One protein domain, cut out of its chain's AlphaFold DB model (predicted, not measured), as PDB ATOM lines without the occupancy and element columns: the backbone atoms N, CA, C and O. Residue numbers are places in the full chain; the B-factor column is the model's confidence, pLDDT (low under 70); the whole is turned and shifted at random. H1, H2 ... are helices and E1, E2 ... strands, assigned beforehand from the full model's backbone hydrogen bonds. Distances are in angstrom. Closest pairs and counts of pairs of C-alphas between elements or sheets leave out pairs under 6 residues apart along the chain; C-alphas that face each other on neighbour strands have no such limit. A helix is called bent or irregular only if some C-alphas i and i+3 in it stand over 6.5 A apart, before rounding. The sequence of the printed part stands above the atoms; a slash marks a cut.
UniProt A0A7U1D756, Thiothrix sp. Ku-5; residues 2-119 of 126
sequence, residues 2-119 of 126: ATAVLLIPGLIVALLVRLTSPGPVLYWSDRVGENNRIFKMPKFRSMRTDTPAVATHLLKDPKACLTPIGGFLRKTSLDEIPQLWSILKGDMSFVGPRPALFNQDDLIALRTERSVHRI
ATOM      1  N   ALA A   2      55.548   4.330  15.283       53.56
ATOM      2  CA  ALA A   2      54.992   3.656  16.475       53.56
ATOM      3  C   ALA A   2      53.741   4.326  17.091       53.56
ATOM      4  O   ALA A   2      52.833   3.647  17.556       53.56
ATOM      5  N   THR A   3      53.649   5.657  17.041       54.91
ATOM      6  CA  THR A   3      52.502   6.421  17.567       54.91
ATOM      7  C   THR A   3      51.199   6.162  16.808       54.91
ATOM      8  O   THR A   3      50.134   6.110  17.417       54.91
ATOM      9  N   ALA A   4      51.263   5.935  15.494       57.12
ATOM     10  CA  ALA A   4      50.082   5.657  14.675       57.12
ATOM     11  C   ALA A   4      49.440   4.300  15.018       57.12
ATOM     12  O   ALA A   4      48.219   4.176  15.006       57.12
ATOM     13  N   VAL A   5      50.252   3.308  15.396       62.03
ATOM     14  CA  VAL A   5      49.790   1.945  15.712       62.03
ATOM     15  C   VAL A   5      48.915   1.910  16.972       62.03
ATOM     16  O   VAL A   5      47.984   1.116  17.039       62.03
ATOM     17  N   LEU A   6      49.154   2.803  17.941       65.69
ATOM     18  CA  LEU A   6      48.353   2.907  19.172       65.69
ATOM     19  C   LEU A   6      47.151   3.854  19.035       65.69
ATOM     20  O   LEU A   6      46.102   3.609  19.630       65.69
ATOM     21  N   LEU A   7      47.278   4.923  18.242       72.94
ATOM     22  CA  LEU A   7      46.221   5.930  18.101       72.94
ATOM     23  C   LEU A   7      45.068   5.470  17.197       72.94
ATOM     24  O   LEU A   7      43.915   5.800  17.474       72.94
ATOM     25  N   ILE A   8      45.347   4.684  16.151       80.44
ATOM     26  CA  ILE A   8      44.324   4.220  15.200       80.44
ATOM     27  C   ILE A   8      43.265   3.323  15.876       80.44
ATOM     28  O   ILE A   8      42.077   3.631  15.746       80.44
ATOM     29  N   PRO A   9      43.625   2.279  16.652       81.06
ATOM     30  CA  PRO A   9      42.636   1.463  17.360       81.06
ATOM     31  C   PRO A   9      41.815   2.277  18.367       81.06
ATOM     32  O   PRO A   9      40.601   2.106  18.454       81.06
ATOM     33  N   GLY A  10      42.455   3.210  19.083       84.44
ATOM     34  CA  GLY A  10      41.777   4.093  20.033       84.44
ATOM     35  C   GLY A  10      40.734   4.995  19.368       84.44
ATOM     36  O   GLY A  10      39.629   5.140  19.889       84.44
ATOM     37  N   LEU A  11      41.043   5.552  18.191       86.56
ATOM     38  CA  LEU A  11      40.105   6.365  17.410       86.56
ATOM     39  C   LEU A  11      38.923   5.547  16.877       86.56
ATOM     40  O   LEU A  11      37.785   6.013  16.939       86.56
ATOM     41  N   ILE A  12      39.167   4.322  16.403       88.56
ATOM     42  CA  ILE A  12      38.102   3.417  15.944       88.56
ATOM     43  C   ILE A  12      37.155   3.091  17.102       88.56
ATOM     44  O   ILE A  12      35.939   3.216  16.960       88.56
ATOM     45  N   VAL A  13      37.697   2.733  18.269       89.44
ATOM     46  CA  VAL A  13      36.887   2.461  19.466       89.44
ATOM     47  C   VAL A  13      36.105   3.707  19.889       89.44
ATOM     48  O   VAL A  13      34.909   3.607  20.156       89.44
ATOM     49  N   ALA A  14      36.734   4.884  19.890       88.88
ATOM     50  CA  ALA A  14      36.071   6.144  20.214       88.88
ATOM     51  C   ALA A  14      34.875   6.433  19.290       88.88
ATOM     52  O   ALA A  14      33.802   6.813  19.768       88.88
ATOM     53  N   LEU A  15      35.038   6.207  17.982       90.44
ATOM     54  CA  LEU A  15      33.971   6.356  16.996       90.44
ATOM     55  C   LEU A  15      32.840   5.347  17.237       90.44
ATOM     56  O   LEU A  15      31.678   5.739  17.300       90.44
ATOM     57  N   LEU A  16      33.168   4.068  17.436       89.50
ATOM     58  CA  LEU A  16      32.179   3.022  17.715       89.50
ATOM     59  C   LEU A  16      31.371   3.328  18.982       89.50
ATOM     60  O   LEU A  16      30.148   3.196  18.983       89.50
ATOM     61  N   VAL A  17      32.025   3.792  20.049       89.19
ATOM     62  CA  VAL A  17      31.353   4.212  21.289       89.19
ATOM     63  C   VAL A  17      30.416   5.387  21.026       89.19
ATOM     64  O   VAL A  17      29.270   5.357  21.469       89.19
ATOM     65  N   ARG A  18      30.861   6.396  20.265       88.69
ATOM     66  CA  ARG A  18      30.045   7.573  19.935       88.69
ATOM     67  C   ARG A  18      28.811   7.227  19.099       88.69
ATOM     68  O   ARG A  18      27.770   7.846  19.289       88.69
ATOM     69  N   LEU A  19      28.930   6.264  18.187       88.38
ATOM     70  CA  LEU A  19      27.833   5.827  17.316       88.38
ATOM     71  C   LEU A  19      26.822   4.921  18.030       88.38
ATOM     72  O   LEU A  19      25.668   4.851  17.622       88.38
ATOM     73  N   THR A  20      27.240   4.222  19.087       84.75
ATOM     74  CA  THR A  20      26.418   3.198  19.761       84.75
ATOM     75  C   THR A  20      25.914   3.620  21.141       84.75
ATOM     76  O   THR A  20      25.161   2.880  21.773       84.75
ATOM     77  N   SER A  21      26.313   4.799  21.627       82.38
ATOM     78  CA  SER A  21      25.936   5.315  22.942       82.38
ATOM     79  C   SER A  21      25.722   6.834  22.916       82.38
ATOM     80  O   SER A  21      26.576   7.565  22.409       82.38
ATOM     81  N   PRO A  22      24.622   7.346  23.503       79.75
ATOM     82  CA  PRO A  22      24.462   8.780  23.714       79.75
ATOM     83  C   PRO A  22      25.453   9.290  24.775       79.75
ATOM     84  O   PRO A  22      25.772   8.597  25.741       79.75
ATOM     85  N   GLY A  23      25.917  10.532  24.613       82.19
ATOM     86  CA  GLY A  23      26.814  11.197  25.566       82.19
ATOM     87  C   GLY A  23      28.314  11.101  25.230       82.19
ATOM     88  O   GLY A  23      28.678  10.853  24.074       82.19
ATOM     89  N   PRO A  24      29.199  11.387  26.207       88.19
ATOM     90  CA  PRO A  24      30.636  11.482  25.975       88.19
ATOM     91  C   PRO A  24      31.288  10.102  25.850       88.19
ATOM     92  O   PRO A  24      30.935   9.164  26.566       88.19
ATOM     93  N   VAL A  25      32.284  10.010  24.966       91.19
ATOM     94  CA  VAL A  25      33.034   8.778  24.665       91.19
ATOM     95  C   VAL A  25      33.804   8.257  25.879       91.19
ATOM     96  O   VAL A  25      33.891   7.047  26.092       91.19
ATOM     97  N   LEU A  26      34.346   9.172  26.683       91.75
ATOM     98  CA  LEU A  26      35.074   8.849  27.901       91.75
ATOM     99  C   LEU A  26      34.148   8.870  29.117       91.75
ATOM    100  O   LEU A  26      33.277   9.732  29.266       91.75
ATOM    101  N   TYR A  27      34.385   7.917  30.006       90.38
ATOM    102  CA  TYR A  27      33.846   7.848  31.351       90.38
ATOM    103  C   TYR A  27      34.996   7.979  32.351       90.38
ATOM    104  O   TYR A  27      36.055   7.385  32.158       90.38
ATOM    105  N   TRP A  28      34.784   8.741  33.422       91.62
ATOM    106  CA  TRP A  28      35.778   8.971  34.467       91.62
ATOM    107  C   TRP A  28      35.287   8.353  35.770       91.62
ATOM    108  O   TRP A  28      34.256   8.762  36.300       91.62
ATOM    109  N   SER A  29      36.023   7.367  36.276       90.25
ATOM    110  CA  SER A  29      35.732   6.712  37.552       90.25
ATOM    111  C   SER A  29      36.641   7.269  38.637       90.25
ATOM    112  O   SER A  29      37.859   7.252  38.467       90.25
ATOM    113  N   ASP A  30      36.071   7.660  39.773       93.56
ATOM    114  CA  ASP A  30      36.855   7.941  40.977       93.56
ATOM    115  C   ASP A  30      37.391   6.647  41.581       93.56
ATOM    116  O   ASP A  30      36.659   5.661  41.753       93.56
ATOM    117  N   ARG A  31      38.694   6.644  41.850       94.44
ATOM    118  CA  ARG A  31      39.441   5.482  42.319       94.44
ATOM    119  C   ARG A  31      40.458   5.867  43.370       94.44
ATOM    120  O   ARG A  31      40.978   6.975  43.350       94.44
ATOM    121  N   VAL A  32      40.757   4.918  44.248       94.56
ATOM    122  CA  VAL A  32      41.777   5.073  45.286       94.56
ATOM    123  C   VAL A  32      43.108   4.535  44.771       94.56
ATOM    124  O   VAL A  32      43.229   3.344  44.466       94.56
ATOM    125  N   GLY A  33      44.076   5.437  44.640       92.81
ATOM    126  CA  GLY A  33      45.437   5.173  44.191       92.81
ATOM    127  C   GLY A  33      46.435   5.083  45.341       92.81
ATOM    128  O   GLY A  33      46.094   4.700  46.464       92.81
ATOM    129  N   GLU A  34      47.687   5.418  45.038       93.31
ATOM    130  CA  GLU A  34      48.775   5.398  46.012       93.31
ATOM    131  C   GLU A  34      48.506   6.376  47.169       93.31
ATOM    132  O   GLU A  34      47.934   7.454  46.991       93.31
ATOM    133  N   ASN A  35      48.906   5.992  48.379       94.19
ATOM    134  CA  ASN A  35      48.720   6.749  49.612       94.19
ATOM    135  C   ASN A  35      47.253   7.131  49.871       94.19
ATOM    136  O   ASN A  35      46.968   8.183  50.438       94.19
ATOM    137  N   ASN A  36      46.323   6.276  49.429       93.25
ATOM    138  CA  ASN A  36      44.876   6.488  49.484       93.25
ATOM    139  C   ASN A  36      44.395   7.774  48.787       93.25
ATOM    140  O   ASN A  36      43.307   8.274  49.073       93.25
ATOM    141  N   ARG A  37      45.178   8.317  47.847       94.31
ATOM    142  CA  ARG A  37      44.786   9.504  47.085       94.31
ATOM    143  C   ARG A  37      43.754   9.140  46.029       94.31
ATOM    144  O   ARG A  37      43.906   8.150  45.314       94.31
ATOM    145  N   ILE A  38      42.708   9.954  45.919       95.12
ATOM    146  CA  ILE A  38      41.694   9.774  44.881       95.12
ATOM    147  C   ILE A  38      42.237  10.310  43.558       95.12
ATOM    148  O   ILE A  38      42.732  11.434  43.498       95.12
ATOM    149  N   PHE A  39      42.094   9.524  42.494       94.75
ATOM    150  CA  PHE A  39      42.404   9.945  41.133       94.75
ATOM    151  C   PHE A  39      41.265   9.589  40.172       94.75
ATOM    152  O   PHE A  39      40.438   8.705  40.426       94.75
ATOM    153  N   LYS A  40      41.222  10.304  39.046       94.38
ATOM    154  CA  LYS A  40      40.232  10.106  37.983       94.38
ATOM    155  C   LYS A  40      40.774   9.104  36.970       94.38
ATOM    156  O   LYS A  40      41.666   9.438  36.196       94.38
ATOM    157  N   MET A  41      40.187   7.913  36.933       93.62
ATOM    158  CA  MET A  41      40.561   6.841  36.011       93.62
ATOM    159  C   MET A  41      39.675   6.880  34.747       93.62
ATOM    160  O   MET A  41      38.479   6.570  34.840       93.62
ATOM    161  N   PRO A  42      40.211   7.266  33.572       93.62
ATOM    162  CA  PRO A  42      39.468   7.309  32.317       93.62
ATOM    163  C   PRO A  42      39.274   5.916  31.716       93.62
ATOM    164  O   PRO A  42      40.200   5.110  31.675       93.62
ATOM    165  N   LYS A  43      38.088   5.667  31.165       91.38
ATOM    166  CA  LYS A  43      37.759   4.490  30.351       91.38
ATOM    167  C   LYS A  43      36.890   4.890  29.168       91.38
ATOM    168  O   LYS A  43      36.207   5.915  29.224       91.38
ATOM    169  N   PHE A  44      36.850   4.073  28.123       91.94
ATOM    170  CA  PHE A  44      35.784   4.213  27.138       91.94
ATOM    171  C   PHE A  44      34.446   3.803  27.749       91.94
ATOM    172  O   PHE A  44      34.351   2.891  28.573       91.94
ATOM    173  N   ARG A  45      33.385   4.491  27.338       89.25
ATOM    174  CA  ARG A  45      32.034   4.210  27.809       89.25
ATOM    175  C   ARG A  45      31.567   2.839  27.311       89.25
ATOM    176  O   ARG A  45      31.195   2.673  26.154       89.25
ATOM    177  N   SER A  46      31.531   1.869  28.220       84.44
ATOM    178  CA  SER A  46      30.958   0.535  27.995       84.44
ATOM    179  C   SER A  46      29.565   0.357  28.621       84.44
ATOM    180  O   SER A  46      28.899  -0.643  28.361       84.44
ATOM    181  N   MET A  47      29.095   1.331  29.410       83.75
ATOM    182  CA  MET A  47      27.788   1.314  30.085       83.75
ATOM    183  C   MET A  47      26.892   2.475  29.643       83.75
ATOM    184  O   MET A  47      27.382   3.559  29.311       83.75
ATOM    185  N   ARG A  48      25.577   2.255  29.669       78.62
ATOM    186  CA  ARG A  48      24.552   3.272  29.395       78.62
ATOM    187  C   ARG A  48      24.587   4.371  30.461       78.62
ATOM    188  O   ARG A  48      24.957   4.113  31.605       78.62
ATOM    189  N   THR A  49      24.199   5.588  30.084       65.69
ATOM    190  CA  THR A  49      24.203   6.782  30.953       65.69
ATOM    191  C   THR A  49      23.311   6.647  32.180       65.69
ATOM    192  O   THR A  49      23.655   7.183  33.224       65.69
ATOM    193  N   ASP A  50      22.237   5.868  32.077       64.75
ATOM    194  CA  ASP A  50      21.225   5.734  33.132       64.75
ATOM    195  C   ASP A  50      21.590   4.642  34.157       64.75
ATOM    196  O   ASP A  50      20.749   4.167  34.918       64.75
ATOM    197  N   THR A  51      22.853   4.200  34.164       59.00
ATOM    198  CA  THR A  51      23.338   3.166  35.083       59.00
ATOM    199  C   THR A  51      23.758   3.792  36.420       59.00
ATOM    200  O   THR A  51      24.598   4.696  36.416       59.00
ATOM    201  N   PRO A  52      23.282   3.286  37.575       58.53
ATOM    202  CA  PRO A  52      23.795   3.703  38.880       58.53
ATOM    203  C   PRO A  52      25.296   3.396  39.034       58.53
ATOM    204  O   PRO A  52      25.777   2.344  38.609       58.53
ATOM    205  N   ALA A  53      26.042   4.302  39.677       58.16
ATOM    206  CA  ALA A  53      27.488   4.196  39.912       58.16
ATOM    207  C   ALA A  53      27.840   3.204  41.044       58.16
ATOM    208  O   ALA A  53      28.462   3.560  42.043       58.16
ATOM    209  N   VAL A  54      27.423   1.947  40.896       59.66
ATOM    210  CA  VAL A  54      27.698   0.841  41.827       59.66
ATOM    211  C   VAL A  54      28.619  -0.197  41.183       59.66
ATOM    212  O   VAL A  54      28.778  -0.244  39.961       59.66
ATOM    213  N   ALA A  55      29.263  -1.034  41.999       55.69
ATOM    214  CA  ALA A  55      30.111  -2.102  41.484       55.69
ATOM    215  C   ALA A  55      29.310  -3.056  40.576       55.69
ATOM    216  O   ALA A  55      28.184  -3.427  40.894       55.69
ATOM    217  N   THR A  56      29.907  -3.495  39.460       57.19
ATOM    218  CA  THR A  56      29.229  -4.318  38.438       57.19
ATOM    219  C   THR A  56      28.591  -5.593  39.005       57.19
ATOM    220  O   THR A  56      27.563  -6.022  38.502       57.19
ATOM    221  N   HIS A  57      29.169  -6.187  40.055       55.69
ATOM    222  CA  HIS A  57      28.653  -7.407  40.695       55.69
ATOM    223  C   HIS A  57      27.440  -7.166  41.611       55.69
ATOM    224  O   HIS A  57      26.808  -8.124  42.038       55.69
ATOM    225  N   LEU A  58      27.115  -5.904  41.909       55.31
ATOM    226  CA  LEU A  58      25.935  -5.503  42.685       55.31
ATOM    227  C   LEU A  58      24.740  -5.149  41.785       55.31
ATOM    228  O   LEU A  58      23.646  -4.882  42.281       55.31
ATOM    229  N   LEU A  59      24.928  -5.129  40.461       58.75
ATOM    230  CA  LEU A  59      23.847  -4.891  39.508       58.75
ATOM    231  C   LEU A  59      23.029  -6.172  39.319       58.75
ATOM    232  O   LEU A  59      23.587  -7.222  39.011       58.75
ATOM    233  N   LYS A  60      21.697  -6.063  39.443       58.22
ATOM    234  CA  LYS A  60      20.753  -7.171  39.192       58.22
ATOM    235  C   LYS A  60      20.904  -7.769  37.792       58.22
ATOM    236  O   LYS A  60      20.802  -8.980  37.640       58.22
ATOM    237  N   ASP A  61      21.156  -6.925  36.792       67.25
ATOM    238  CA  ASP A  61      21.532  -7.359  35.448       67.25
ATOM    239  C   ASP A  61      22.630  -6.441  34.882       67.25
ATOM    240  O   ASP A  61      22.347  -5.373  34.328       67.25
ATOM    241  N   PRO A  62      23.905  -6.846  34.995       62.34
ATOM    242  CA  PRO A  62      25.019  -6.085  34.454       62.34
ATOM    243  C   PRO A  62      24.956  -5.927  32.932       62.34
ATOM    244  O   PRO A  62      25.526  -4.968  32.414       62.34
ATOM    245  N   LYS A  63      24.299  -6.852  32.210       65.31
ATOM    246  CA  LYS A  63      24.207  -6.829  30.743       65.31
ATOM    247  C   LYS A  63      23.183  -5.810  30.259       65.31
ATOM    248  O   LYS A  63      23.448  -5.143  29.261       65.31
ATOM    249  N   ALA A  64      22.076  -5.629  30.981       67.50
ATOM    250  CA  ALA A  64      21.076  -4.602  30.669       67.50
ATOM    251  C   ALA A  64      21.666  -3.178  30.689       67.50
ATOM    252  O   ALA A  64      21.242  -2.304  29.931       67.50
ATOM    253  N   CYS A  65      22.691  -2.960  31.515       74.88
ATOM    254  CA  CYS A  65      23.379  -1.681  31.652       74.88
ATOM    255  C   CYS A  65      24.477  -1.437  30.601       74.88
ATOM    256  O   CYS A  65      25.054  -0.350  30.578       74.88
ATOM    257  N   LEU A  66      24.801  -2.404  29.734       81.56
ATOM    258  CA  LEU A  66      25.847  -2.244  28.718       81.56
ATOM    259  C   LEU A  66      25.336  -1.502  27.475       81.56
ATOM    260  O   LEU A  66      24.162  -1.575  27.091       81.56
ATOM    261  N   THR A  67      26.250  -0.796  26.813       84.62
ATOM    262  CA  THR A  67      26.037  -0.345  25.432       84.62
ATOM    263  C   THR A  67      26.066  -1.558  24.488       84.62
ATOM    264  O   THR A  67      26.607  -2.603  24.868       84.62
ATOM    265  N   PRO A  68      25.537  -1.464  23.253       87.00
ATOM    266  CA  PRO A  68      25.536  -2.584  22.304       87.00
ATOM    267  C   PRO A  68      26.917  -3.223  22.081       87.00
ATOM    268  O   PRO A  68      27.022  -4.438  21.945       87.00
ATOM    269  N   ILE A  69      27.987  -2.419  22.114       88.12
ATOM    270  CA  ILE A  69      29.381  -2.886  21.998       88.12
ATOM    271  C   ILE A  69      30.090  -3.038  23.351       88.12
ATOM    272  O   ILE A  69      31.224  -3.509  23.407       88.12
ATOM    273  N   GLY A  70      29.456  -2.645  24.458       86.06
ATOM    274  CA  GLY A  70      30.088  -2.551  25.774       86.06
ATOM    275  C   GLY A  70      30.612  -3.887  26.293       86.06
ATOM    276  O   GLY A  70      31.681  -3.939  26.901       86.06
ATOM    277  N   GLY A  71      29.906  -4.982  25.994       86.56
ATOM    278  CA  GLY A  71      30.365  -6.335  26.318       86.56
ATOM    279  C   GLY A  71      31.638  -6.727  25.567       86.56
ATOM    280  O   GLY A  71      32.550  -7.295  26.165       86.56
ATOM    281  N   PHE A  72      31.732  -6.377  24.280       89.50
ATOM    282  CA  PHE A  72      32.928  -6.622  23.474       89.50
ATOM    283  C   PHE A  72      34.124  -5.809  23.981       89.50
ATOM    284  O   PHE A  72      35.205  -6.371  24.161       89.50
ATOM    285  N   LEU A  73      33.917  -4.521  24.281       87.94
ATOM    286  CA  LEU A  73      34.977  -3.641  24.781       87.94
ATOM    287  C   LEU A  73      35.583  -4.157  26.090       87.94
ATOM    288  O   LEU A  73      36.800  -4.215  26.207       87.94
ATOM    289  N   ARG A  74      34.737  -4.609  27.024       87.75
ATOM    290  CA  ARG A  74      35.182  -5.178  28.304       87.75
ATOM    291  C   ARG A  74      35.885  -6.519  28.146       87.75
ATOM    292  O   ARG A  74      36.860  -6.780  28.834       87.75
ATOM    293  N   LYS A  75      35.390  -7.383  27.253       86.69
ATOM    294  CA  LYS A  75      35.986  -8.710  27.013       86.69
ATOM    295  C   LYS A  75      37.385  -8.611  26.403       86.69
ATOM    296  O   LYS A  75      38.207  -9.490  26.619       86.69
ATOM    297  N   THR A  76      37.625  -7.569  25.618       87.75
ATOM    298  CA  THR A  76      38.903  -7.321  24.938       87.75
ATOM    299  C   THR A  76      39.792  -6.318  25.678       87.75
ATOM    300  O   THR A  76      40.857  -5.980  25.170       87.75
ATOM    301  N   SER A  77      39.352  -5.813  26.838       86.00
ATOM    302  CA  SER A  77      39.987  -4.720  27.597       86.00
ATOM    303  C   SER A  77      40.237  -3.444  26.779       86.00
ATOM    304  O   SER A  77      41.002  -2.567  27.179       86.00
ATOM    305  N   LEU A  78      39.566  -3.295  25.631       88.25
ATOM    306  CA  LEU A  78      39.687  -2.108  24.790       88.25
ATOM    307  C   LEU A  78      39.137  -0.870  25.496       88.25
ATOM    308  O   LEU A  78      39.604   0.231  25.217       88.25
ATOM    309  N   ASP A  79      38.185  -1.028  26.428       89.38
ATOM    310  CA  ASP A  79      37.687   0.095  27.223       89.38
ATOM    311  C   ASP A  79      38.726   0.693  28.175       89.38
ATOM    312  O   ASP A  79      38.541   1.814  28.653       89.38
ATOM    313  N   GLU A  80      39.834  -0.006  28.403       89.56
ATOM    314  CA  GLU A  80      40.891   0.391  29.325       89.56
ATOM    315  C   GLU A  80      42.026   1.167  28.658       89.56
ATOM    316  O   GLU A  80      42.810   1.792  29.361       89.56
ATOM    317  N   ILE A  81      42.072   1.240  27.322       88.81
ATOM    318  CA  ILE A  81      43.093   2.004  26.582       88.81
ATOM    319  C   ILE A  81      43.268   3.444  27.112       88.81
ATOM    320  O   ILE A  81      44.414   3.873  27.271       88.81
ATOM    321  N   PRO A  82      42.203   4.206  27.451       91.06
ATOM    322  CA  PRO A  82      42.369   5.547  28.007       91.06
ATOM    323  C   PRO A  82      43.154   5.590  29.329       91.06
ATOM    324  O   PRO A  82      43.746   6.624  29.637       91.06
ATOM    325  N   GLN A  83      43.221   4.490  30.093       92.06
ATOM    326  CA  GLN A  83      43.977   4.404  31.349       92.06
ATOM    327  C   GLN A  83      45.486   4.587  31.146       92.06
ATOM    328  O   GLN A  83      46.154   5.045  32.074       92.06
ATOM    329  N   LEU A  84      46.016   4.359  29.935       89.69
ATOM    330  CA  LEU A  84      47.408   4.682  29.593       89.69
ATOM    331  C   LEU A  84      47.753   6.143  29.917       89.69
ATOM    332  O   LEU A  84      48.866   6.432  30.339       89.69
ATOM    333  N   TRP A  85      46.790   7.062  29.809       90.12
ATOM    334  CA  TRP A  85      46.971   8.456  30.223       90.12
ATOM    335  C   TRP A  85      47.268   8.603  31.721       90.12
ATOM    336  O   TRP A  85      48.079   9.436  32.109       90.12
ATOM    337  N   SER A  86      46.637   7.786  32.564       92.19
ATOM    338  CA  SER A  86      46.870   7.798  34.016       92.19
ATOM    339  C   SER A  86      48.221   7.179  34.372       92.19
ATOM    340  O   SER A  86      48.872   7.644  35.303       92.19
ATOM    341  N   ILE A  87      48.685   6.199  33.588       91.38
ATOM    342  CA  ILE A  87      50.049   5.663  33.702       91.38
ATOM    343  C   ILE A  87      51.074   6.741  33.338       91.38
ATOM    344  O   ILE A  87      52.013   6.979  34.089       91.38
ATOM    345  N   LEU A  88      50.866   7.456  32.227       90.44
ATOM    346  CA  LEU A  88      51.763   8.535  31.800       90.44
ATOM    347  C   LEU A  88      51.805   9.711  32.788       90.44
ATOM    348  O   LEU A  88      52.847  10.343  32.926       90.44
ATOM    349  N   LYS A  89      50.699  10.000  33.485       91.81
ATOM    350  CA  LYS A  89      50.676  10.999  34.566       91.81
ATOM    351  C   LYS A  89      51.349  10.541  35.862       91.81
ATOM    352  O   LYS A  89      51.673  11.392  36.683       91.81
ATOM    353  N   GLY A  90      51.516   9.234  36.056       91.56
ATOM    354  CA  GLY A  90      52.017   8.649  37.302       91.56
ATOM    355  C   GLY A  90      50.943   8.325  38.348       91.56
ATOM    356  O   GLY A  90      51.290   7.941  39.457       91.56
ATOM    357  N   ASP A  91      49.650   8.428  38.014       93.00
ATOM    358  CA  ASP A  91      48.556   8.008  38.907       93.00
ATOM    359  C   ASP A  91      48.445   6.467  38.996       93.00
ATOM    360  O   ASP A  91      47.874   5.920  39.942       93.00
ATOM    361  N   MET A  92      48.957   5.761  37.980       92.88
ATOM    362  CA  MET A  92      48.880   4.306  37.818       92.88
ATOM    363  C   MET A  92      50.208   3.721  37.323       92.88
ATOM    364  O   MET A  92      51.059   4.429  36.789       92.88
ATOM    365  N   SER A  93      50.348   2.403  37.441       90.62
ATOM    366  CA  SER A  93      51.455   1.607  36.908       90.62
ATOM    367  C   SER A  93      50.939   0.544  35.929       90.62
ATOM    368  O   SER A  93      49.751   0.212  35.908       90.62
ATOM    369  N   PHE A  94      51.833  -0.017  35.111       88.00
ATOM    370  CA  PHE A  94      51.516  -1.196  34.296       88.00
ATOM    371  C   PHE A  94      51.263  -2.442  35.151       88.00
ATOM    372  O   PHE A  94      50.465  -3.283  34.759       88.00
ATOM    373  N   VAL A  95      51.922  -2.541  36.309       86.31
ATOM    374  CA  VAL A  95      51.795  -3.656  37.257       86.31
ATOM    375  C   VAL A  95      51.558  -3.088  38.651       86.31
ATOM    376  O   VAL A  95      52.276  -2.181  39.079       86.31
ATOM    377  N   GLY A  96      50.560  -3.620  39.357       87.56
ATOM    378  CA  GLY A  96      50.151  -3.143  40.674       87.56
ATOM    379  C   GLY A  96      48.815  -3.738  41.133       87.56
ATOM    380  O   GLY A  96      48.219  -4.552  40.440       87.56
ATOM    381  N   PRO A  97      48.310  -3.357  42.314       88.88
ATOM    382  CA  PRO A  97      47.010  -3.812  42.792       88.88
ATOM    383  C   PRO A  97      45.863  -3.079  42.080       88.88
ATOM    384  O   PRO A  97      45.896  -1.855  41.950       88.88
ATOM    385  N   ARG A  98      44.783  -3.784  41.723       88.31
ATOM    386  CA  ARG A  98      43.573  -3.155  41.164       88.31
ATOM    387  C   ARG A  98      43.073  -2.000  42.049       88.31
ATOM    388  O   ARG A  98      42.934  -2.196  43.261       88.31
ATOM    389  N   PRO A  99      42.755  -0.818  41.498       90.44
ATOM    390  CA  PRO A  99      42.302   0.311  42.303       90.44
ATOM    391  C   PRO A  99      40.873   0.107  42.837       90.44
ATOM    392  O   PRO A  99      39.939  -0.211  42.085       90.44
ATOM    393  N   ALA A 100      40.688   0.339  44.139       90.06
ATOM    394  CA  ALA A 100      39.374   0.308  44.785       90.06
ATOM    395  C   ALA A 100      38.501   1.479  44.307       90.06
ATOM    396  O   ALA A 100      39.018   2.526  43.904       90.06
ATOM    397  N   LEU A 101      37.177   1.307  44.322       89.62
ATOM    398  CA  LEU A 101      36.273   2.450  44.192       89.62
ATOM    399  C   LEU A 101      36.405   3.343  45.429       89.62
ATOM    400  O   LEU A 101      36.652   2.851  46.527       89.62
ATOM    401  N   PHE A 102      36.200   4.646  45.248       89.06
ATOM    402  CA  PHE A 102      36.279   5.625  46.338       89.06
ATOM    403  C   PHE A 102      35.258   5.388  47.464       89.06
ATOM    404  O   PHE A 102      35.456   5.883  48.561       89.06
ATOM    405  N   ASN A 103      34.179   4.652  47.186       86.81
ATOM    406  CA  ASN A 103      33.081   4.372  48.111       86.81
ATOM    407  C   ASN A 103      33.142   2.961  48.726       86.81
ATOM    408  O   ASN A 103      32.122   2.440  49.167       86.81
ATOM    409  N   GLN A 104      34.304   2.303  48.688       87.31
ATOM    410  CA  GLN A 104      34.513   0.977  49.278       87.31
ATOM    411  C   GLN A 104      35.380   1.078  50.535       87.31
ATOM    412  O   GLN A 104      36.521   0.616  50.538       87.31
ATOM    413  N   ASP A 105      34.836   1.677  51.594       89.88
ATOM    414  CA  ASP A 105      35.578   2.008  52.819       89.88
ATOM    415  C   ASP A 105      36.269   0.788  53.448       89.88
ATOM    416  O   ASP A 105      37.468   0.837  53.724       89.88
ATOM    417  N   ASP A 106      35.572  -0.348  53.553       91.12
ATOM    418  CA  ASP A 106      36.136  -1.595  54.096       91.12
ATOM    419  C   ASP A 106      37.348  -2.085  53.287       91.12
ATOM    420  O   ASP A 106      38.371  -2.501  53.836       91.12
ATOM    421  N   LEU A 107      37.267  -2.004  51.954       89.25
ATOM    422  CA  LEU A 107      38.360  -2.415  51.074       89.25
ATOM    423  C   LEU A 107      39.546  -1.450  51.180       89.25
ATOM    424  O   LEU A 107      40.698  -1.885  51.134       89.25
ATOM    425  N   ILE A 108      39.282  -0.151  51.319       91.75
ATOM    426  CA  ILE A 108      40.314   0.874  51.513       91.75
ATOM    427  C   ILE A 108      41.026   0.652  52.855       91.75
ATOM    428  O   ILE A 108      42.261   0.681  52.905       91.75
ATOM    429  N   ALA A 109      40.279   0.348  53.918       92.44
ATOM    430  CA  ALA A 109      40.829   0.023  55.231       92.44
ATOM    431  C   ALA A 109      41.738  -1.216  55.169       92.44
ATOM    432  O   ALA A 109      42.904  -1.139  55.557       92.44
ATOM    433  N   LEU A 110      41.274  -2.314  54.559       93.19
ATOM    434  CA  LEU A 110      42.062  -3.542  54.383       93.19
ATOM    435  C   LEU A 110      43.337  -3.323  53.552       93.19
ATOM    436  O   LEU A 110      44.397  -3.877  53.850       93.19
ATOM    437  N   ARG A 111      43.267  -2.503  52.495       92.88
ATOM    438  CA  ARG A 111      44.449  -2.121  51.699       92.88
ATOM    439  C   ARG A 111      45.441  -1.293  52.508       92.88
ATOM    440  O   ARG A 111      46.648  -1.370  52.262       92.88
ATOM    441  N   THR A 112      44.943  -0.490  53.440       93.19
ATOM    442  CA  THR A 112      45.777   0.321  54.327       93.19
ATOM    443  C   THR A 112      46.500  -0.563  55.332       93.19
ATOM    444  O   THR A 112      47.727  -0.516  55.402       93.19
ATOM    445  N   GLU A 113      45.762  -1.449  56.000       95.12
ATOM    446  CA  GLU A 113      46.280  -2.437  56.951       95.12
ATOM    447  C   GLU A 113      47.377  -3.309  56.328       95.12
ATOM    448  O   GLU A 113      48.461  -3.473  56.885       95.12
ATOM    449  N   ARG A 114      47.145  -3.796  55.105       93.69
ATOM    450  CA  ARG A 114      48.103  -4.641  54.376       93.69
ATOM    451  C   ARG A 114      49.197  -3.864  53.645       93.69
ATOM    452  O   ARG A 114      49.929  -4.448  52.854       93.69
ATOM    453  N   SER A 115      49.301  -2.549  53.856       92.56
ATOM    454  CA  SER A 115      50.275  -1.670  53.187       92.56
ATOM    455  C   SER A 115      50.216  -1.665  51.646       92.56
ATOM    456  O   SER A 115      51.119  -1.149  50.994       92.56
ATOM    457  N   VAL A 116      49.124  -2.158  51.050       91.50
ATOM    458  CA  VAL A 116      48.898  -2.211  49.591       91.50
ATOM    459  C   VAL A 116      48.768  -0.808  48.994       91.50
ATOM    460  O   VAL A 116      49.172  -0.573  47.861       91.50
ATOM    461  N   HIS A 117      48.239   0.143  49.767       91.62
ATOM    462  CA  HIS A 117      48.123   1.553  49.383       91.62
ATOM    463  C   HIS A 117      49.467   2.235  49.068       91.62
ATOM    464  O   HIS A 117      49.453   3.321  48.506       91.62
ATOM    465  N   ARG A 118      50.616   1.645  49.417       91.25
ATOM    466  CA  ARG A 118      51.947   2.232  49.171       91.25
ATOM    467  C   ARG A 118      52.491   1.991  47.762       91.25
ATOM    468  O   ARG A 118      53.603   2.407  47.477       91.25
ATOM    469  N   ILE A 119      51.757   1.259  46.928       89.56
ATOM    470  CA  ILE A 119      52.167   0.911  45.567       89.56
ATOM    471  C   ILE A 119      51.133   1.505  44.603       89.56
ATOM    472  O   ILE A 119      49.929   1.396  44.871       89.56
TER     473      ILE A 119
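This is residues 2 to 119 of the 126 residues of a protein of Thiothrix sp. Ku-5 (UniProt A0A7U1D756). A two-stranded hairpin, E1 and E2, makes the middle of a flat, rather loosely built domain. H3 packs on E2, H1 runs crosswise past the hairpin's open end, and H4 lies near its turn end. The short H2 sits near the beginning of H3, and a long unnamed stretch, residues 45 to 69, leaves the end of E2 and loops away on the E1 side of the hairpin before it reaches H2. The printed part has 118 residues, with named elements in the order H1, E1, E2, H2, H3, H4; the sheet, E1 - E2, is antiparallel and the class is mixed, helices and strands. By its radius of gyration of the C-alphas, 15.3 A, the whole is compact, and its spans are 44 by 42 by 21 A.

E1, residues 26 to 32, and E2, residues 38 to 44, form an antiparallel hairpin, their directions at 149 degrees. N 27 and O 43 are within hydrogen-bond range at 2.8 A, and N 39 and O 31 at 2.9 A. Residues 31 to 32 of E1 also pair, antiparallel, with residues 100 to 101. H3, residues 78 to 89, has 17 pairs of C-alphas within 8 A of E2, the closest those of Phe 44 and Asp 79, 4.5 A apart. E1 and H3 are near each other, with 6 pairs of C-alphas within 10 A. The closest C-alphas of H1, residues 2 to 20, and E2 are those of Ala 14 and Phe 44, 7.2 A apart. H1 and H3 are close but not clearly touching, with Gly 10 and Ile 81 the closest C-alphas at 7.0 A; they stand at a steep tilt of 52 degrees, opposite ways. H2, residues 70 to 75, is close to but not clearly touching H3, with the C-alphas of Leu 73 and Asp 79 closest at 5.2 A; their lines are only just about perpendicular, at 72 degrees. The closest C-alphas of H4, residues 105 to 113, and E1 are those of Ile 108 and Val 32, 7.7 A apart. H3 and H4 are apart. Every O i to N i+4 pair is within hydrogen-bond range in H2 and H4, against 12 of 15 in H1 and 3 of 8 in H3, where 8 of 9 O i to N i+3 pairs are.

E1 is 19.0 A long and E2 19.5 A, from C-alpha 38 at (41.694, 9.774, 44.881). H1 begins at C-alpha 2, (54.992, 3.656, 16.475), and is 28.8 A long; it is neither bent nor irregular, but only just: C-alphas 6 and 9 are 6.2 A apart. H2 is 8.6 A long. H3 measures 19.7 A and is irregular, with C-alphas 79 and 82 7.2 A apart. H4 measures 12.3 A and ends at C-alpha 113, (46.280, -2.437, 56.951).

The two C-alphas farthest apart, those of Leu 19 and Glu 113, are 44.5 A apart. The printed part has no cut. The links from E2 to H2, 25 residues, and from H3 to H4, 15 residues, are long. The mean pLDDT of the printed part is 84.0; residues 2 to 6 and 49 to 64 are under 70.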